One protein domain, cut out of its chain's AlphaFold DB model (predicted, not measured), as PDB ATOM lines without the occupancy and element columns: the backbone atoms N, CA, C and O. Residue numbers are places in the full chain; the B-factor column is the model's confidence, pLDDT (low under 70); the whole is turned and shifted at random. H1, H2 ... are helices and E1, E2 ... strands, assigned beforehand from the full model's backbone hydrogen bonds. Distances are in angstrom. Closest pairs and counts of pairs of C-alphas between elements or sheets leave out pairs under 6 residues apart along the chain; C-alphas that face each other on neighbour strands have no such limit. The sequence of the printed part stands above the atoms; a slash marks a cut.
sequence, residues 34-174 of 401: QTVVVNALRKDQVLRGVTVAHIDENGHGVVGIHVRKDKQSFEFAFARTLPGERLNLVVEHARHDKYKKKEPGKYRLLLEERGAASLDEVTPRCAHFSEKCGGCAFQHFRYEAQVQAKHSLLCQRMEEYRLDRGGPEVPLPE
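This is residues 34 to 174 of the 401 residues of the protein "Hypothetical protein" of Polarella glacialis (UniProt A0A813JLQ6). Six strands curve into a small, loosely closed barrel, built from sheets E2 E5 E6 and E1 E3 E4. H1 is set off to one side of it, past a long unnamed stretch, residues 115 to 142. The 141 printed residues hold E1 to E6, then H1; the first sheet is all antiparallel, the second, in that order, mixed. The class is mixed, helices and strands, with 60 residues in named elements, under half. The whole is only just compact, close to loose, with a radius of gyration of the C-alphas of 17.2 A, and flat, 51 by 45 by 24 A.

Start at E5, residues 86 to 95, an inner strand that bends by 56 degrees at residue 92. Its hairpin partner E6, residues 106 to 114, is antiparallel, with N 90 and O 110 2.9 A apart. E2, residues 46 to 51, is its other antiparallel neighbour, with N 47 and O 89 2.8 A apart. This sheet is strongly twisted. In the second sheet, E3, residues 61 to 67, and E4, residues 72 to 78, form a hairpin, with N 63 and O 76 at 2.9 A. E1, residues 36 to 38, is parallel to E3, with N 36 and O 64 at 2.9 A. Between the sheets, the closest C-alphas of E4 and E6 are Phe 76 and Leu 109, 7.2 A apart; those of E1 and E2 are Val 36 and Val 50, 6.7 A. H1, residues 143 to 160, is on neither sheet; every O i to N i+4 pair in it is within hydrogen-bond range.

Find C-alpha 36 at (-9.328, -42.808, -43.844), where E1 begins. E5 spans 25.4 A, E6 23.8 A. H1 runs 25.7 A to C-alpha 160 at (-27.368, -53.993, -47.729).

The C-alphas of Tyr 99 and Arg 125 are the farthest apart, 52.0 A. The printed part has no cut, and E6 to H1 is its long link. Look for pLDDT under 70 at residues 166 to 168.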
ATOM      1  N   GLN A  34     -15.922 -40.242 -44.045       71.12
ATOM      2  CA  GLN A  34     -15.173 -40.571 -42.820       71.12
ATOM      3  C   GLN A  34     -14.189 -41.738 -42.982       71.12
ATOM      4  O   GLN A  34     -13.535 -42.143 -42.020       71.12
ATOM      5  N   THR A  35     -14.040 -42.268 -44.200       84.00
ATOM      6  CA  THR A  35     -13.066 -43.329 -44.486       84.00
ATOM      7  C   THR A  35     -11.659 -42.751 -44.600       84.00
ATOM      8  O   THR A  35     -11.368 -41.937 -45.477       84.00
ATOM      9  N   VAL A  36     -10.735 -43.219 -43.760       90.31
ATOM     10  CA  VAL A  36      -9.328 -42.808 -43.844       90.31
ATOM     11  C   VAL A  36      -8.645 -43.539 -44.995       90.31
ATOM     12  O   VAL A  36      -8.635 -44.766 -45.059       90.31
ATOM     13  N   VAL A  37      -8.031 -42.789 -45.907       94.06
ATOM     14  CA  VAL A  37      -7.323 -43.355 -47.061       94.06
ATOM     15  C   VAL A  37      -5.832 -43.463 -46.763       94.06
ATOM     16  O   VAL A  37      -5.162 -42.464 -46.513       94.06
ATOM     17  N   VAL A  38      -5.285 -44.674 -46.858       94.25
ATOM     18  CA  VAL A  38      -3.850 -44.943 -46.694       94.25
ATOM     19  C   VAL A  38      -3.282 -45.643 -47.924       94.25
ATOM     20  O   VAL A  38      -3.951 -46.428 -48.596       94.25
ATOM     21  N   ASN A  39      -2.007 -45.391 -48.227       93.56
ATOM     22  CA  ASN A  39      -1.336 -46.087 -49.328       93.56
ATOM     23  C   ASN A  39      -1.186 -47.591 -49.030       93.56
ATOM     24  O   ASN A  39      -1.475 -48.423 -49.885       93.56
ATOM     25  N   ALA A  40      -0.750 -47.935 -47.818       93.06
ATOM     26  CA  ALA A  40      -0.634 -49.298 -47.309       93.06
ATOM     27  C   ALA A  40      -0.680 -49.276 -45.774       93.06
ATOM     28  O   ALA A  40      -0.267 -48.280 -45.179       93.06
ATOM     29  N   LEU A  41      -1.106 -50.381 -45.158       94.56
ATOM     30  CA  LEU A  41      -0.963 -50.625 -43.721       94.56
ATOM     31  C   LEU A  41       0.269 -51.501 -43.462       94.56
ATOM     32  O   LEU A  41       0.436 -52.553 -44.090       94.56
ATOM     33  N   ARG A  42       1.144 -51.061 -42.557       93.88
ATOM     34  CA  ARG A  42       2.370 -51.769 -42.154       93.88
ATOM     35  C   ARG A  42       2.328 -52.063 -40.663       93.88
ATOM     36  O   ARG A  42       1.771 -51.275 -39.915       93.88
ATOM     37  N   LYS A  43       2.936 -53.174 -40.240       95.06
ATOM     38  CA  LYS A  43       3.066 -53.495 -38.815       95.06
ATOM     39  C   LYS A  43       3.732 -52.322 -38.078       95.06
ATOM     40  O   LYS A  43       4.651 -51.717 -38.624       95.06
ATOM     41  N   ASP A  44       3.229 -52.016 -36.887       95.06
ATOM     42  CA  ASP A  44       3.674 -50.951 -35.985       95.06
ATOM     43  C   ASP A  44       3.434 -49.523 -36.529       95.06
ATOM     44  O   ASP A  44       3.866 -48.535 -35.940       95.06
ATOM     45  N   GLN A  45       2.701 -49.383 -37.644       95.94
ATOM     46  CA  GLN A  45       2.268 -48.083 -38.152       95.94
ATOM     47  C   GLN A  45       1.198 -47.481 -37.241       95.94
ATOM     48  O   GLN A  45       0.190 -48.124 -36.956       95.94
ATOM     49  N   VAL A  46       1.387 -46.214 -36.875       95.94
ATOM     50  CA  VAL A  46       0.407 -45.429 -36.119       95.94
ATOM     51  C   VAL A  46      -0.461 -44.613 -37.076       95.94
ATOM     52  O   VAL A  46       0.044 -43.923 -37.965       95.94
ATOM     53  N   LEU A  47      -1.773 -44.681 -36.878       95.81
ATOM     54  CA  LEU A  47      -2.786 -43.878 -37.551       95.81
ATOM     55  C   LEU A  47      -3.412 -42.949 -36.511       95.81
ATOM     56  O   LEU A  47      -4.045 -43.416 -35.567       95.81
ATOM     57  N   ARG A  48      -3.215 -41.639 -36.660       94.94
ATOM     58  CA  ARG A  48      -3.693 -40.645 -35.690       94.94
ATOM     59  C   ARG A  48      -5.012 -40.027 -36.131       94.94
ATOM     60  O   ARG A  48      -5.179 -39.722 -37.309       94.94
ATOM     61  N   GLY A  49      -5.909 -39.792 -35.175       93.81
ATOM     62  CA  GLY A  49      -7.151 -39.049 -35.403       93.81
ATOM     63  C   GLY A  49      -8.140 -39.717 -36.364       93.81
ATOM     64  O   GLY A  49      -8.880 -39.020 -37.064       93.81
ATOM     65  N   VAL A  50      -8.155 -41.051 -36.416       96.00
ATOM     66  CA  VAL A  50      -9.100 -41.824 -37.233       96.00
ATOM     67  C   VAL A  50     -10.501 -41.675 -36.637       96.00
ATOM     68  O   VAL A  50     -10.696 -41.972 -35.461       96.00
ATOM     69  N   THR A  51     -11.463 -41.189 -37.420       96.31
ATOM     70  CA  THR A  51     -12.842 -40.986 -36.949       96.31
ATOM     71  C   THR A  51     -13.590 -42.305 -36.851       96.31
ATOM     72  O   THR A  51     -13.555 -43.111 -37.781       96.31
ATOM     73  N   VAL A  52     -14.328 -42.487 -35.762       96.56
ATOM     74  CA  VAL A  52     -15.366 -43.513 -35.659       96.56
ATOM     75  C   VAL A  52     -16.579 -43.075 -36.471       96.56
ATOM     76  O   VAL A  52     -17.173 -42.037 -36.183       96.56
ATOM     77  N   ALA A  53     -16.951 -43.870 -37.469       94.19
ATOM     78  CA  ALA A  53     -18.004 -43.531 -38.418       94.19
ATOM     79  C   ALA A  53     -19.404 -43.895 -37.923       94.19
ATOM     80  O   ALA A  53     -20.330 -43.093 -37.994       94.19
ATOM     81  N   HIS A  54     -19.559 -45.114 -37.422       93.56
ATOM     82  CA  HIS A  54     -20.838 -45.655 -36.972       93.56
ATOM     83  C   HIS A  54     -20.597 -46.726 -35.903       93.56
ATOM     84  O   HIS A  54     -19.470 -46.899 -35.441       93.56
ATOM     85  N   ILE A  55     -21.655 -47.419 -35.487       94.94
ATOM     86  CA  ILE A  55     -21.575 -48.556 -34.567       94.94
ATOM     87  C   ILE A  55     -21.936 -49.863 -35.284       94.94
ATOM     88  O   ILE A  55     -22.781 -49.848 -36.176       94.94
ATOM     89  N   ASP A  56     -21.331 -50.984 -34.890       93.69
ATOM     90  CA  ASP A  56     -21.694 -52.320 -35.389       93.69
ATOM     91  C   ASP A  56     -22.910 -52.924 -34.645       93.69
ATOM     92  O   ASP A  56     -23.503 -52.299 -33.766       93.69
ATOM     93  N   GLU A  57     -23.281 -54.171 -34.966       91.62
ATOM     94  CA  GLU A  57     -24.382 -54.912 -34.309       91.62
ATOM     95  C   GLU A  57     -24.179 -55.090 -32.793       91.62
ATOM     96  O   GLU A  57     -25.135 -55.211 -32.026       91.62
ATOM     97  N   ASN A  58     -22.917 -55.149 -32.362       89.75
ATOM     98  CA  ASN A  58     -22.526 -55.268 -30.957       89.75
ATOM     99  C   ASN A  58     -22.401 -53.885 -30.297       89.75
ATOM    100  O   ASN A  58     -22.113 -53.795 -29.104       89.75
ATOM    101  N   GLY A  59     -22.609 -52.840 -31.104       90.56
ATOM    102  CA  GLY A  59     -22.470 -51.410 -30.897       90.56
ATOM    103  C   GLY A  59     -21.041 -50.904 -30.673       90.56
ATOM    104  O   GLY A  59     -20.831 -49.786 -30.213       90.56
ATOM    105  N   HIS A  60     -20.029 -51.697 -31.003       93.25
ATOM    106  CA  HIS A  60     -18.660 -51.199 -31.062       93.25
ATOM    107  C   HIS A  60     -18.542 -50.094 -32.112       93.25
ATOM    108  O   HIS A  60     -19.143 -50.194 -33.180       93.25
ATOM    109  N   GLY A  61     -17.743 -49.064 -31.838       95.19
ATOM    110  CA  GLY A  61     -17.494 -48.020 -32.824       95.19
ATOM    111  C   GLY A  61     -16.639 -48.557 -33.967       95.19
ATOM    112  O   GLY A  61     -15.620 -49.206 -33.735       95.19
ATOM    113  N   VAL A  62     -17.058 -48.287 -35.197       96.38
ATOM    114  CA  VAL A  62     -16.435 -48.772 -36.427       96.38
ATOM    115  C   VAL A  62     -15.672 -47.644 -37.101       96.38
ATOM    116  O   VAL A  62     -16.223 -46.571 -37.350       96.38
ATOM    117  N   VAL A  63     -14.408 -47.895 -37.441       96.81
ATOM    118  CA  VAL A  63     -13.621 -47.024 -38.324       96.81
ATOM    119  C   VAL A  63     -13.477 -47.668 -39.699       96.81
ATOM    120  O   VAL A  63     -13.209 -48.868 -39.803       96.81
ATOM    121  N   GLY A  64     -13.609 -46.864 -40.753       95.56
ATOM    122  CA  GLY A  64     -13.359 -47.281 -42.132       95.56
ATOM    123  C   GLY A  64     -11.962 -46.871 -42.594       95.56
ATOM    124  O   GLY A  64     -11.571 -45.709 -42.452       95.56
ATOM    125  N   ILE A  65     -11.206 -47.803 -43.178       95.44
ATOM    126  CA  ILE A  65      -9.889 -47.530 -43.767       95.44
ATOM    127  C   ILE A  65      -9.832 -48.074 -45.192       95.44
ATOM    128  O   ILE A  65      -9.930 -49.280 -45.411       95.44
ATOM    129  N   HIS A  66      -9.595 -47.194 -46.164       95.56
ATOM    130  CA  HIS A  66      -9.326 -47.583 -47.544       95.56
ATOM    131  C   HIS A  66      -7.826 -47.769 -47.773       95.56
ATOM    132  O   HIS A  66      -7.042 -46.823 -47.663       95.56
ATOM    133  N   VAL A  67      -7.419 -48.983 -48.142       95.12
ATOM    134  CA  VAL A  67      -6.022 -49.330 -48.417       95.12
ATOM    135  C   VAL A  67      -5.809 -49.364 -49.927       95.12
ATOM    136  O   VAL A  67      -6.160 -50.334 -50.598       95.12
ATOM    137  N   ARG A  68      -5.177 -48.319 -50.480       94.06
ATOM    138  CA  ARG A  68      -4.981 -48.179 -51.939       94.06
ATOM    139  C   ARG A  68      -4.224 -49.353 -52.556       94.06
ATOM    140  O   ARG A  68      -4.558 -49.777 -53.660       94.06
ATOM    141  N   LYS A  69      -3.223 -49.893 -51.850       91.00
ATOM    142  CA  LYS A  69      -2.456 -51.069 -52.294       91.00
ATOM    143  C   LYS A  69      -3.345 -52.294 -52.533       91.00
ATOM    144  O   LYS A  69      -3.088 -53.034 -53.477       91.00
ATOM    145  N   ASP A  70      -4.378 -52.467 -51.716       90.69
ATOM    146  CA  ASP A  70      -5.306 -53.597 -51.808       90.69
ATOM    147  C   ASP A  70      -6.561 -53.263 -52.623       90.69
ATOM    148  O   ASP A  70      -7.352 -54.153 -52.917       90.69
ATOM    149  N   LYS A  71      -6.739 -51.989 -53.009       92.00
ATOM    150  CA  LYS A  71      -7.936 -51.472 -53.692       92.00
ATOM    151  C   LYS A  71      -9.227 -51.826 -52.944       92.00
ATOM    152  O   LYS A  71     -10.260 -52.069 -53.563       92.00
ATOM    153  N   GLN A  72      -9.151 -51.860 -51.617       92.69
ATOM    154  CA  GLN A  72     -10.223 -52.335 -50.754       92.69
ATOM    155  C   GLN A  72     -10.340 -51.474 -49.496       92.69
ATOM    156  O   GLN A  72      -9.341 -50.984 -48.961       92.69
ATOM    157  N   SER A  73     -11.578 -51.315 -49.031       92.94
ATOM    158  CA  SER A  73     -11.901 -50.741 -47.728       92.94
ATOM    159  C   SER A  73     -12.089 -51.840 -46.684       92.94
ATOM    160  O   SER A  73     -12.646 -52.899 -46.975       92.94
ATOM    161  N   PHE A  74     -11.607 -51.573 -45.477       94.19
ATOM    162  CA  PHE A  74     -11.698 -52.450 -44.318       94.19
ATOM    163  C   PHE A  74     -12.366 -51.699 -43.174       94.19
ATOM    164  O   PHE A  74     -12.140 -50.500 -43.003       94.19
ATOM    165  N   GLU A  75     -13.133 -52.426 -42.373       95.38
ATOM    166  CA  GLU A  75     -13.752 -51.917 -41.158       95.38
ATOM    167  C   GLU A  75     -13.103 -52.556 -39.932       95.38
ATOM    168  O   GLU A  75     -12.820 -53.759 -39.914       95.38
ATOM    169  N   PHE A  76     -12.853 -51.743 -38.907       96.69
ATOM    170  CA  PHE A  76     -12.311 -52.196 -37.629       96.69
ATOM    171  C   PHE A  76     -13.195 -51.681 -36.496       96.69
ATOM    172  O   PHE A  76     -13.448 -50.482 -36.402       96.69
ATOM    173  N   ALA A  77     -13.654 -52.599 -35.647       96.00
ATOM    174  CA  ALA A  77     -14.552 -52.318 -34.537       96.00
ATOM    175  C   ALA A  77     -13.787 -52.216 -33.209       96.00
ATOM    176  O   ALA A  77     -12.967 -53.079 -32.885       96.00
ATOM    177  N   PHE A  78     -14.095 -51.188 -32.420       94.62
ATOM    178  CA  PHE A  78     -13.491 -50.936 -31.116       94.62
ATOM    179  C   PHE A  78     -14.566 -50.791 -30.039       94.62
ATOM    180  O   PHE A  78     -15.536 -50.039 -30.159       94.62
ATOM    181  N   ALA A  79     -14.410 -51.545 -28.952       91.44
ATOM    182  CA  ALA A  79     -15.363 -51.497 -27.858       91.44
ATOM    183  C   ALA A  79     -15.334 -50.133 -27.161       91.44
ATOM    184  O   ALA A  79     -14.265 -49.617 -26.840       91.44
ATOM    185  N   ARG A  80     -16.526 -49.604 -26.856       89.94
ATOM    186  CA  ARG A  80     -16.734 -48.349 -26.109       89.94
ATOM    187  C   ARG A  80     -16.208 -47.085 -26.787       89.94
ATOM    188  O   ARG A  80     -16.010 -46.087 -26.103       89.94
ATOM    189  N   THR A  81     -16.054 -47.095 -28.098       94.75
ATOM    190  CA  THR A  81     -15.807 -45.877 -28.875       94.75
ATOM    191  C   THR A  81     -17.096 -45.433 -29.555       94.75
ATOM    192  O   THR A  81     -17.886 -46.285 -29.965       94.75
ATOM    193  N   LEU A  82     -17.325 -44.127 -29.663       95.88
ATOM    194  CA  LEU A  82     -18.592 -43.569 -30.152       95.88
ATOM    195  C   LEU A  82     -18.443 -42.915 -31.531       95.88
ATOM    196  O   LEU A  82     -17.371 -42.385 -31.814       95.88
ATOM    197  N   PRO A  83     -19.493 -42.880 -32.374       95.75
ATOM    198  CA  PRO A  83     -19.474 -42.106 -33.614       95.75
ATOM    199  C   PRO A  83     -19.019 -40.656 -33.390       95.75
ATOM    200  O   PRO A  83     -19.403 -40.015 -32.410       95.75
ATOM    201  N   GLY A  84     -18.167 -40.151 -34.283       94.44
ATOM    202  CA  GLY A  84     -17.544 -38.827 -34.189       94.44
ATOM    203  C   GLY A  84     -16.286 -38.757 -33.313       94.44
ATOM    204  O   GLY A  84     -15.529 -37.791 -33.423       94.44
ATOM    205  N   GLU A  85     -16.011 -39.775 -32.494       95.69
ATOM    206  CA  GLU A  85     -14.785 -39.858 -31.697       95.69
ATOM    207  C   GLU A  85     -13.546 -40.045 -32.591       95.69
ATOM    208  O   GLU A  85     -13.600 -40.693 -33.639       95.69
ATOM    209  N   ARG A  86     -12.406 -39.484 -32.176       95.88
ATOM    210  CA  ARG A  86     -11.121 -39.601 -32.877       95.88
ATOM    211  C   ARG A  86     -10.210 -40.577 -32.150       95.88
ATOM    212  O   ARG A  86      -9.897 -40.367 -30.986       95.88
ATOM    213  N   LEU A  87      -9.726 -41.599 -32.847       97.12
ATOM    214  CA  LEU A  87      -8.885 -42.656 -32.284       97.12
ATOM    215  C   LEU A  87      -7.451 -42.582 -32.814       97.12
ATOM    216  O   LEU A  87      -7.223 -42.327 -34.000       97.12
ATOM    217  N   ASN A  88      -6.488 -42.865 -31.941       96.56
ATOM    218  CA  ASN A  88      -5.120 -43.190 -32.325       96.56
ATOM    219  C   ASN A  88      -4.985 -44.715 -32.338       96.56
ATOM    220  O   ASN A  88      -5.208 -45.383 -31.325       96.56
ATOM    221  N   LEU A  89      -4.676 -45.270 -33.506       97.56
ATOM    222  CA  LEU A  89      -4.661 -46.706 -33.752       97.56
ATOM    223  C   LEU A  89      -3.260 -47.158 -34.144       97.56
ATOM    224  O   LEU A  89      -2.601 -46.503 -34.949       97.56
ATOM    225  N   VAL A  90      -2.843 -48.321 -33.654       97.69
ATOM    226  CA  VAL A  90      -1.607 -48.979 -34.089       97.69
ATOM    227  C   VAL A  90      -1.936 -50.243 -34.873       97.69
ATOM    228  O   VAL A  90      -2.778 -51.053 -34.480       97.69
ATOM    229  N   VAL A  91      -1.274 -50.425 -36.011       97.25
ATOM    230  CA  VAL A  91      -1.396 -51.634 -36.827       97.25
ATOM    231  C   VAL A  91      -0.570 -52.746 -36.189       97.25
ATOM    232  O   VAL A  91       0.629 -52.874 -36.414       97.25
ATOM    233  N   GLU A  92      -1.216 -53.588 -35.400       97.00
ATOM    234  CA  GLU A  92      -0.552 -54.691 -34.708       97.00
ATOM    235  C   GLU A  92      -0.204 -55.847 -35.659       97.00
ATOM    236  O   GLU A  92       0.841 -56.487 -35.535       97.00
ATOM    237  N   HIS A  93      -1.071 -56.114 -36.638       94.38
ATOM    238  CA  HIS A  93      -0.835 -57.131 -37.658       94.38
ATOM    239  C   HIS A  93      -1.103 -56.568 -39.051       94.38
ATOM    240  O   HIS A  93      -2.151 -55.984 -39.303       94.38
ATOM    241  N   ALA A  94      -0.164 -56.805 -39.969       93.06
ATOM    242  CA  ALA A  94      -0.305 -56.531 -41.394       93.06
ATOM    243  C   ALA A  94       0.386 -57.647 -42.181       93.06
ATOM    244  O   ALA A  94       1.616 -57.719 -42.222       93.06
ATOM    245  N   ARG A  95      -0.395 -58.554 -42.771       88.44
ATOM    246  CA  ARG A  95       0.133 -59.688 -43.542       88.44
ATOM    247  C   ARG A  95      -0.489 -59.734 -44.925       88.44
ATOM    248  O   ARG A  95      -1.694 -59.580 -45.074       88.44
ATOM    249  N   HIS A  96       0.345 -60.007 -45.919       82.44
ATOM    250  CA  HIS A  96      -0.071 -60.298 -47.287       82.44
ATOM    251  C   HIS A  96       0.320 -61.738 -47.601       82.44
ATOM    252  O   HIS A  96       1.407 -62.175 -47.206       82.44
ATOM    253  N   ASP A  97      -0.554 -62.489 -48.263       77.62
ATOM    254  CA  ASP A  97      -0.222 -63.853 -48.660       77.62
ATOM    255  C   ASP A  97       0.794 -63.811 -49.811       77.62
ATOM    256  O   ASP A  97       0.512 -63.345 -50.918       77.62
ATOM    257  N   LYS A  98       2.003 -64.318 -49.547       75.44
ATOM    258  CA  LYS A  98       3.108 -64.334 -50.514       75.44
ATOM    259  C   LYS A  98       2.790 -65.125 -51.789       75.44
ATOM    260  O   LYS A  98       3.376 -64.833 -52.832       75.44
ATOM    261  N   TYR A  99       1.876 -66.094 -51.720       78.19
ATOM    262  CA  TYR A  99       1.457 -66.922 -52.852       78.19
ATOM    263  C   TYR A  99       0.215 -66.377 -53.556       78.19
ATOM    264  O   TYR A  99      -0.027 -66.713 -54.713       78.19
ATOM    265  N   LYS A 100      -0.536 -65.486 -52.905       80.69
ATOM    266  CA  LYS A 100      -1.756 -64.893 -53.453       80.69
ATOM    267  C   LYS A 100      -1.666 -63.374 -53.517       80.69
ATOM    268  O   LYS A 100      -2.457 -62.656 -52.922       80.69
ATOM    269  N   LYS A 101      -0.740 -62.875 -54.340       73.44
ATOM    270  CA  LYS A 101      -0.457 -61.433 -54.512       73.44
ATOM    271  C   LYS A 101      -1.661 -60.563 -54.926       73.44
ATOM    272  O   LYS A 101      -1.542 -59.343 -54.907       73.44
ATOM    273  N   LYS A 102      -2.768 -61.174 -55.365       79.06
ATOM    274  CA  LYS A 102      -4.012 -60.489 -55.758       79.06
ATOM    275  C   LYS A 102      -5.056 -60.425 -54.637       79.06
ATOM    276  O   LYS A 102      -6.019 -59.685 -54.794       79.06
ATOM    277  N   GLU A 103      -4.906 -61.202 -53.564       85.56
ATOM    278  CA  GLU A 103      -5.814 -61.127 -52.416       85.56
ATOM    279  C   GLU A 103      -5.450 -59.925 -51.528       85.56
ATOM    280  O   GLU A 103      -4.274 -59.566 -51.439       85.56
ATOM    281  N   PRO A 104      -6.438 -59.289 -50.881       86.50
ATOM    282  CA  PRO A 104      -6.207 -58.195 -49.941       86.50
ATOM    283  C   PRO A 104      -5.379 -58.631 -48.727       86.50
ATOM    284  O   PRO A 104      -5.352 -59.806 -48.344       86.50
ATOM    285  N   GLY A 105      -4.722 -57.667 -48.080       88.88
ATOM    286  CA  GLY A 105      -4.020 -57.906 -46.830       88.88
ATOM    287  C   GLY A 105      -4.966 -58.279 -45.687       88.88
ATOM    288  O   GLY A 105      -6.144 -57.929 -45.665       88.88
ATOM    289  N   LYS A 106      -4.425 -58.990 -44.695       92.56
ATOM    290  CA  LYS A 106      -5.078 -59.237 -43.407       92.56
ATOM    291  C   LYS A 106      -4.487 -58.304 -42.364       92.56
ATOM    292  O   LYS A 106      -3.270 -58.318 -42.139       92.56
ATOM    293  N   TYR A 107      -5.359 -57.536 -41.723       95.69
ATOM    294  CA  TYR A 107      -4.984 -56.481 -40.793       95.69
ATOM    295  C   TYR A 107      -5.641 -56.672 -39.429       95.69
ATOM    296  O   TYR A 107      -6.780 -57.126 -39.342       95.69
ATOM    297  N   ARG A 108      -4.923 -56.305 -38.367       96.06
ATOM    298  CA  ARG A 108      -5.478 -56.128 -37.021       96.06
ATOM    299  C   ARG A 108      -4.945 -54.820 -36.464       96.06
ATOM    300  O   ARG A 108      -3.732 -54.610 -36.475       96.06
ATOM    301  N   LEU A 109      -5.852 -53.959 -36.025       97.12
ATOM    302  CA  LEU A 109      -5.526 -52.690 -35.387       97.12
ATOM    303  C   LEU A 109      -5.849 -52.792 -33.900       97.12
ATOM    304  O   LEU A 109      -6.809 -53.459 -33.512       97.12
ATOM    305  N   LEU A 110      -5.050 -52.118 -33.085       97.00
ATOM    306  CA  LEU A 110      -5.316 -51.913 -31.670       97.00
ATOM    307  C   LEU A 110      -5.590 -50.435 -31.426       97.00
ATOM    308  O   LEU A 110      -4.965 -49.568 -32.041       97.00
ATOM    309  N   LEU A 111      -6.516 -50.168 -30.511       96.12
ATOM    310  CA  LEU A 111      -6.710 -48.837 -29.959       96.12
ATOM    311  C   LEU A 111      -5.532 -48.531 -29.030       96.12
ATOM    312  O   LEU A 111      -5.379 -49.190 -28.004       96.12
ATOM    313  N   GLU A 112      -4.708 -47.560 -29.411       94.50
ATOM    314  CA  GLU A 112      -3.602 -47.073 -28.585       94.50
ATOM    315  C   GLU A 112      -4.119 -46.028 -27.592       94.50
ATOM    316  O   GLU A 112      -3.889 -46.135 -26.391       94.50
ATOM    317  N   GLU A 113      -4.876 -45.046 -28.090       94.19
ATOM    318  CA  GLU A 113      -5.360 -43.921 -27.294       94.19
ATOM    319  C   GLU A 113      -6.663 -43.346 -27.876       94.19
ATOM    320  O   GLU A 113      -6.845 -43.279 -29.098       94.19
ATOM    321  N   ARG A 114      -7.567 -42.902 -26.992       92.88
ATOM    322  CA  ARG A 114      -8.732 -42.082 -27.362       92.88
ATOM    323  C   ARG A 114      -8.275 -40.624 -27.492       92.88
ATOM    324  O   ARG A 114      -7.718 -40.077 -26.549       92.88
ATOM    325  N   GLY A 115      -8.491 -40.017 -28.653       90.06
ATOM    326  CA  GLY A 115      -8.203 -38.610 -28.924       90.06
ATOM    327  C   GLY A 115      -9.374 -37.707 -28.531       90.06
ATOM    328  O   GLY A 115      -9.810 -37.697 -27.384       90.06
ATOM    329  N   ALA A 116      -9.889 -36.925 -29.484       90.94
ATOM    330  CA  ALA A 116     -11.056 -36.076 -29.249       90.94
ATOM    331  C   ALA A 116     -12.323 -36.921 -29.023       90.94
ATOM    332  O   ALA A 116     -12.656 -37.776 -29.848       90.94
ATOM    333  N   ALA A 117     -13.018 -36.643 -27.918       93.25
ATOM    334  CA  ALA A 117     -14.290 -37.260 -27.556       93.25
ATOM    335  C   ALA A 117     -15.399 -36.950 -28.575       93.25
ATOM    336  O   ALA A 117     -15.356 -35.938 -29.280       93.25
ATOM    337  N   SER A 118     -16.418 -37.811 -28.619       95.38
ATOM    338  CA  SER A 118     -17.653 -37.529 -29.358       95.38
ATOM    339  C   SER A 118     -18.453 -36.416 -28.670       95.38
ATOM    340  O   SER A 118     -18.463 -36.316 -27.444       95.38
ATOM    341  N   LEU A 119     -19.181 -35.605 -29.447       95.88
ATOM    342  CA  LEU A 119     -20.111 -34.598 -28.907       95.88
ATOM    343  C   LEU A 119     -21.288 -35.230 -28.142       95.88
ATOM    344  O   LEU A 119     -21.897 -34.589 -27.282       95.88
ATOM    345  N   ASP A 120     -21.583 -36.493 -28.440       96.88
ATOM    346  CA  ASP A 120     -22.625 -37.279 -27.787       96.88
ATOM    347  C   ASP A 120     -22.093 -38.127 -26.625       96.88
ATOM    348  O   ASP A 120     -22.843 -38.921 -26.050       96.88
ATOM    349  N   GLU A 121     -20.820 -37.970 -26.249       96.31
ATOM    350  CA  GLU A 121     -20.279 -38.615 -25.057       96.31
ATOM    351  C   GLU A 121     -20.870 -37.982 -23.789       96.31
ATOM    352  O   GLU A 121     -20.876 -36.765 -23.601       96.31
ATOM    353  N   VAL A 122     -21.376 -38.830 -22.898       95.75
ATOM    354  CA  VAL A 122     -21.907 -38.455 -21.586       95.75
ATOM    355  C   VAL A 122     -21.218 -39.270 -20.503       95.75
ATOM    356  O   VAL A 122     -20.717 -40.367 -20.744       95.75
ATOM    357  N   THR A 123     -21.205 -38.756 -19.274       94.81
ATOM    358  CA  THR A 123     -20.679 -39.527 -18.142       94.81
ATOM    359  C   THR A 123     -21.643 -40.674 -17.807       94.81
ATOM    360  O   THR A 123     -22.817 -40.412 -17.532       94.81
ATOM    361  N   PRO A 124     -21.186 -41.942 -17.798       94.00
ATOM    362  CA  PRO A 124     -22.003 -43.075 -17.380       94.00
ATOM    363  C   PRO A 124     -22.539 -42.903 -15.963       94.00
ATOM    364  O   PRO A 124     -21.791 -42.591 -15.041       94.00
ATOM    365  N   ARG A 125     -23.825 -43.203 -15.762       92.94
ATOM    366  CA  ARG A 125     -24.435 -43.219 -14.423       92.94
ATOM    367  C   ARG A 125     -23.871 -44.331 -13.526       92.94
ATOM    368  O   ARG A 125     -23.796 -44.165 -12.317       92.94
ATOM    369  N   CYS A 126     -23.520 -45.483 -14.100       92.75
ATOM    370  CA  CYS A 126     -23.079 -46.665 -13.366       92.75
ATOM    371  C   CYS A 126     -21.584 -46.601 -13.055       92.75
ATOM    372  O   CYS A 126     -20.761 -46.636 -13.971       92.75
ATOM    373  N   ALA A 127     -21.226 -46.642 -11.770       91.75
ATOM    374  CA  ALA A 127     -19.829 -46.737 -11.336       91.75
ATOM    375  C   ALA A 127     -19.108 -47.963 -11.942       91.75
ATOM    376  O   ALA A 127     -17.972 -47.861 -12.411       91.75
ATOM    377  N   HIS A 128     -19.826 -49.088 -12.054       90.88
ATOM    378  CA  HIS A 128     -19.330 -50.350 -12.620       90.88
ATOM    379  C   HIS A 128     -19.077 -50.290 -14.133       90.88
ATOM    380  O   HIS A 128     -18.509 -51.225 -14.703       90.88
ATOM    381  N   PHE A 129     -19.504 -49.221 -14.821       89.12
ATOM    382  CA  PHE A 129     -19.233 -49.069 -16.248       89.12
ATOM    383  C   PHE A 129     -17.724 -49.041 -16.500       89.12
ATOM    384  O   PHE A 129     -17.244 -49.756 -17.376       89.12
ATOM    385  N   SER A 130     -16.955 -48.305 -15.696       81.88
ATOM    386  CA  SER A 130     -15.491 -48.216 -15.822       81.88
ATOM    387  C   SER A 130     -14.783 -49.571 -15.634       81.88
ATOM    388  O   SER A 130     -13.865 -49.894 -16.385       81.88
ATOM    389  N   GLU A 131     -15.306 -50.428 -14.753       79.69
ATOM    390  CA  GLU A 131     -14.801 -51.779 -14.444       79.69
ATOM    391  C   GLU A 131     -15.108 -52.830 -15.527       79.69
ATOM    392  O   GLU A 131     -14.914 -54.029 -15.330       79.69
ATOM    393  N   LYS A 132     -15.588 -52.392 -16.696       79.31
ATOM    394  CA  LYS A 132     -15.946 -53.261 -17.827       79.31
ATOM    395  C   LYS A 132     -17.047 -54.273 -17.502       79.31
ATOM    396  O   LYS A 132     -17.078 -55.343 -18.103       79.31
ATOM    397  N   CYS A 133     -17.982 -53.911 -16.616       83.69
ATOM    398  CA  CYS A 133     -19.203 -54.685 -16.384       83.69
ATOM    399  C   CYS A 133     -19.828 -55.139 -17.713       83.69
ATOM    400  O   CYS A 133     -20.058 -54.311 -18.598       83.69
ATOM    401  N   GLY A 134     -20.136 -56.433 -17.847       73.25
ATOM    402  CA  GLY A 134     -20.705 -57.007 -19.072       73.25
ATOM    403  C   GLY A 134     -22.156 -56.606 -19.368       73.25
ATOM    404  O   GLY A 134     -22.723 -57.089 -20.340       73.25
ATOM    405  N   GLY A 135     -22.780 -55.760 -18.537       78.38
ATOM    406  CA  GLY A 135     -24.206 -55.430 -18.638       78.38
ATOM    407  C   GLY A 135     -24.569 -54.278 -19.585       78.38
ATOM    408  O   GLY A 135     -25.644 -54.305 -20.177       78.38
ATOM    409  N   CYS A 136     -23.721 -53.254 -19.736       87.69
ATOM    410  CA  CYS A 136     -24.047 -52.051 -20.520       87.69
ATOM    411  C   CYS A 136     -22.911 -51.693 -21.479       87.69
ATOM    412  O   CYS A 136     -21.780 -51.480 -21.041       87.69
ATOM    413  N   ALA A 137     -23.226 -51.554 -22.768       85.25
ATOM    414  CA  ALA A 137     -22.228 -51.257 -23.793       85.25
ATOM    415  C   ALA A 137     -22.045 -49.745 -24.059       85.25
ATOM    416  O   ALA A 137     -20.909 -49.305 -24.234       85.25
ATOM    417  N   PHE A 138     -23.124 -48.943 -23.999       88.62
ATOM    418  CA  PHE A 138     -23.132 -47.520 -24.415       88.62
ATOM    419  C   PHE A 138     -23.715 -46.563 -23.377       88.62
ATOM    420  O   PHE A 138     -24.378 -45.596 -23.731       88.62
ATOM    421  N   GLN A 139     -23.515 -46.807 -22.080       92.75
ATOM    422  CA  GLN A 139     -24.034 -45.875 -21.069       92.75
ATOM    423  C   GLN A 139     -23.356 -44.492 -21.136       92.75
ATOM    424  O   GLN A 139     -23.908 -43.519 -20.634       92.75
ATOM    425  N   HIS A 140     -22.185 -44.407 -21.773       93.81
ATOM    426  CA  HIS A 140     -21.499 -43.159 -22.109       93.81
ATOM    427  C   HIS A 140     -21.981 -42.514 -23.414       93.81
ATOM    428  O   HIS A 140     -21.423 -41.502 -23.812       93.81
ATOM    429  N   PHE A 141     -22.985 -43.068 -24.094       95.06
ATOM    430  CA  PHE A 141     -23.547 -42.495 -25.317       95.06
ATOM    431  C   PHE A 141     -24.878 -41.817 -24.990       95.06
ATOM    432  O   PHE A 141     -25.758 -42.453 -24.406       95.06
ATOM    433  N   ARG A 142     -25.048 -40.540 -25.340       96.25
ATOM    434  CA  ARG A 142     -26.303 -39.800 -25.152       96.25
ATOM    435  C   ARG A 142     -27.484 -40.584 -25.732       96.25
ATOM    436  O   ARG A 142     -27.402 -41.100 -26.843       96.25
ATOM    437  N   TYR A 143     -28.576 -40.695 -24.981       94.62
ATOM    438  CA  TYR A 143     -29.663 -41.621 -25.302       94.62
ATOM    439  C   TYR A 143     -30.321 -41.344 -26.660       94.62
ATOM    440  O   TYR A 143     -30.536 -42.269 -27.440       94.62
ATOM    441  N   GLU A 144     -30.563 -40.077 -26.993       93.75
ATOM    442  CA  GLU A 144     -31.132 -39.683 -28.285       93.75
ATOM    443  C   GLU A 144     -30.206 -40.097 -29.436       93.75
ATOM    444  O   GLU A 144     -30.659 -40.646 -30.440       93.75
ATOM    445  N   ALA A 145     -28.893 -39.929 -29.256       95.06
ATOM    446  CA  ALA A 145     -27.895 -40.354 -30.227       95.06
ATOM    447  C   ALA A 145     -27.806 -41.887 -30.343       95.06
ATOM    448  O   ALA A 145     -27.595 -42.403 -31.440       95.06
ATOM    449  N   GLN A 146     -28.072 -42.644 -29.267       95.06
ATOM    450  CA  GLN A 146     -28.221 -44.104 -29.357       95.06
ATOM    451  C   GLN A 146     -29.395 -44.502 -30.261       95.06
ATOM    452  O   GLN A 146     -29.275 -45.455 -31.032       95.06
ATOM    453  N   VAL A 147     -30.535 -43.806 -30.162       94.25
ATOM    454  CA  VAL A 147     -31.715 -44.068 -31.006       94.25
ATOM    455  C   VAL A 147     -31.386 -43.788 -32.473       94.25
ATOM    456  O   VAL A 147     -31.641 -44.641 -33.324       94.25
ATOM    457  N   GLN A 148     -30.740 -42.654 -32.757       94.56
ATOM    458  CA  GLN A 148     -30.310 -42.285 -34.112       94.56
ATOM    459  C   GLN A 148     -29.284 -43.266 -34.693       94.56
ATOM    460  O   GLN A 148     -29.409 -43.694 -35.841       94.56
ATOM    461  N   ALA A 149     -28.297 -43.684 -33.897       94.25
ATOM    462  CA  ALA A 149     -27.284 -44.641 -34.332       94.25
ATOM    463  C   ALA A 149     -27.895 -46.015 -34.656       94.25
ATOM    464  O   ALA A 149     -27.553 -46.618 -35.672       94.25
ATOM    465  N   LYS A 150     -28.848 -46.491 -33.842       93.81
ATOM    466  CA  LYS A 150     -29.588 -47.737 -34.111       93.81
ATOM    467  C   LYS A 150     -30.468 -47.636 -35.355       93.81
ATOM    468  O   LYS A 150     -30.547 -48.600 -36.110       93.81
ATOM    469  N   HIS A 151     -31.122 -46.493 -35.566       94.50
ATOM    470  CA  HIS A 151     -31.909 -46.240 -36.774       94.50
ATOM    471  C   HIS A 151     -31.029 -46.267 -38.023       94.50
ATOM    472  O   HIS A 151     -31.327 -46.993 -38.964       94.50
ATOM    473  N   SER A 152     -29.894 -45.566 -37.983       92.75
ATOM    474  CA  SER A 152     -28.928 -45.532 -39.083       92.75
ATOM    475  C   SER A 152     -28.389 -46.927 -39.408       92.75
ATOM    476  O   SER A 152     -28.362 -47.315 -40.576       92.75
ATOM    477  N   LEU A 153     -28.039 -47.719 -38.385       92.38
ATOM    478  CA  LEU A 153     -27.612 -49.109 -38.553       92.38
ATOM    479  C   LEU A 153     -28.717 -49.974 -39.185       92.38
ATOM    480  O   LEU A 153     -28.447 -50.732 -40.114       92.38
ATOM    481  N   LEU A 154     -29.969 -49.840 -38.733       92.31
ATOM    482  CA  LEU A 154     -31.103 -50.558 -39.320       92.31
ATOM    483  C   LEU A 154     -31.293 -50.200 -40.801       92.31
ATOM    484  O   LEU A 154     -31.421 -51.102 -41.628       92.31
ATOM    485  N   CYS A 155     -31.272 -48.911 -41.143       91.00
ATOM    486  CA  CYS A 155     -31.387 -48.440 -42.523       91.00
ATOM    487  C   CYS A 155     -30.261 -48.994 -43.407       91.00
ATOM    488  O   CYS A 155     -30.540 -49.534 -44.477       91.00
ATOM    489  N   GLN A 156     -29.012 -48.950 -42.928       88.75
ATOM    490  CA  GLN A 156     -27.856 -49.512 -43.632       88.75
ATOM    491  C   GLN A 156     -28.040 -51.009 -43.908       88.75
ATOM    492  O   GLN A 156     -27.793 -51.466 -45.022       88.75
ATOM    493  N   ARG A 157     -28.518 -51.780 -42.924       90.69
ATOM    494  CA  ARG A 157     -28.781 -53.215 -43.107       90.69
ATOM    495  C   ARG A 157     -29.934 -53.484 -44.055       90.69
ATOM    496  O   ARG A 157     -29.857 -54.415 -44.851       90.69
ATOM    497  N   MET A 158     -30.994 -52.683 -44.005       90.75
ATOM    498  CA  MET A 158     -32.100 -52.832 -44.946       90.75
ATOM    499  C   MET A 158     -31.647 -52.608 -46.390       90.75
ATOM    500  O   MET A 158     -32.025 -53.403 -47.248       90.75
ATOM    501  N   GLU A 159     -30.800 -51.610 -46.643       88.12
ATOM    502  CA  GLU A 159     -30.201 -51.372 -47.960       88.12
ATOM    503  C   GLU A 159     -29.253 -52.512 -48.372       88.12
ATOM    504  O   GLU A 159     -29.386 -53.078 -49.460       88.12
ATOM    505  N   GLU A 160     -28.337 -52.916 -47.485       88.50
ATOM    506  CA  GLU A 160     -27.368 -53.993 -47.729       88.50
ATOM    507  C   GLU A 160     -28.058 -55.306 -48.135       88.50
ATOM    508  O   GLU A 160     -27.668 -55.958 -49.110       88.50
ATOM    509  N   TYR A 161     -29.139 -55.660 -47.436       90.81
ATOM    510  CA  TYR A 161     -29.939 -56.852 -47.719       90.81
ATOM    511  C   TYR A 161     -31.042 -56.631 -48.768       90.81
ATOM    512  O   TYR A 161     -31.783 -57.571 -49.079       90.81
ATOM    513  N   ARG A 162     -31.151 -55.430 -49.358       89.75
ATOM    514  CA  ARG A 162     -32.155 -55.062 -50.378       89.75
ATOM    515  C   ARG A 162     -33.595 -55.322 -49.921       89.75
ATOM    516  O   ARG A 162     -34.414 -55.898 -50.657       89.75
ATOM    517  N   LEU A 163     -33.872 -54.955 -48.673       87.62
ATOM    518  CA  LEU A 163     -35.172 -55.035 -48.001       87.62
ATOM    519  C   LEU A 163     -35.964 -53.719 -48.101       87.62
ATOM    520  O   LEU A 163     -37.154 -53.690 -47.803       87.62
ATOM    521  N   ASP A 164     -35.337 -52.657 -48.589       79.06
ATOM    522  CA  ASP A 164     -35.857 -51.308 -48.829       79.06
ATOM    523  C   ASP A 164     -36.616 -51.176 -50.171       79.06
ATOM    524  O   ASP A 164     -36.507 -50.183 -50.887       79.06
ATOM    525  N   ARG A 165     -37.409 -52.191 -50.546       73.12
ATOM    526  CA  ARG A 165     -38.020 -52.348 -51.888       73.12
ATOM    527  C   ARG A 165     -39.209 -51.414 -52.176       73.12
ATOM    528  O   ARG A 165     -40.291 -51.884 -52.517       73.12
ATOM    529  N   GLY A 166     -39.025 -50.101 -52.044       68.00
ATOM    530  CA  GLY A 166     -40.070 -49.099 -52.300       68.00
ATOM    531  C   GLY A 166     -41.183 -49.073 -51.246       68.00
ATOM    532  O   GLY A 166     -42.270 -48.561 -51.510       68.00
ATOM    533  N   GLY A 167     -40.924 -49.651 -50.070       67.44
ATOM    534  CA  GLY A 167     -41.768 -49.492 -48.889       67.44
ATOM    535  C   GLY A 167     -41.645 -48.089 -48.278       67.44
ATOM    536  O   GLY A 167     -40.815 -47.295 -48.725       67.44
ATOM    537  N   PRO A 168     -42.467 -47.767 -47.264       68.88
ATOM    538  CA  PRO A 168     -42.324 -46.516 -46.527       68.88
ATOM    539  C   PRO A 168     -40.929 -46.409 -45.896       68.88
ATOM    540  O   PRO A 168     -40.304 -47.424 -45.582       68.88
ATOM    541  N   GLU A 169     -40.464 -45.174 -45.701       81.25
ATOM    542  CA  GLU A 169     -39.233 -44.896 -44.961       81.25
ATOM    543  C   GLU A 169     -39.282 -45.568 -43.583       81.25
ATOM    544  O   GLU A 169     -40.327 -45.600 -42.926       81.25
ATOM    545  N   VAL A 170     -38.150 -46.130 -43.158       85.81
ATOM    546  CA  VAL A 170     -38.028 -46.769 -41.847       85.81
ATOM    547  C   VAL A 170     -38.223 -45.692 -40.780       85.81
ATOM    548  O   VAL A 170     -37.406 -44.771 -40.712       85.81
ATOM    549  N   PRO A 171     -39.271 -45.763 -39.939       88.44
ATOM    550  CA  PRO A 171     -39.481 -44.753 -38.916       88.44
ATOM    551  C   PRO A 171     -38.381 -44.824 -37.853       88.44
ATOM    552  O   PRO A 171     -37.775 -45.877 -37.627       88.44
ATOM    553  N   LEU A 172     -38.155 -43.706 -37.159       90.12
ATOM    554  CA  LEU A 172     -37.301 -43.702 -35.976       90.12
ATOM    555  C   LEU A 172     -37.825 -44.712 -34.939       90.12
ATOM    556  O   LEU A 172     -39.039 -44.771 -34.716       90.12
ATOM    557  N   PRO A 173     -36.942 -45.499 -34.293       90.38
ATOM    558  CA  PRO A 173     -37.347 -46.412 -33.236       90.38
ATOM    559  C   PRO A 173     -38.031 -45.660 -32.098       90.38
ATOM    560  O   PRO A 173     -37.545 -44.622 -31.649       90.38
ATOM    561  N   GLU A 174     -39.127 -46.223 -31.597       88.38
ATOM    562  CA  GLU A 174     -39.788 -45.697 -30.411       88.38
ATOM    563  C   GLU A 174     -38.837 -45.802 -29.203       88.38
ATOM    564  O   GLU A 174     -38.324 -46.894 -28.913       88.38
TER     565      GLU A 174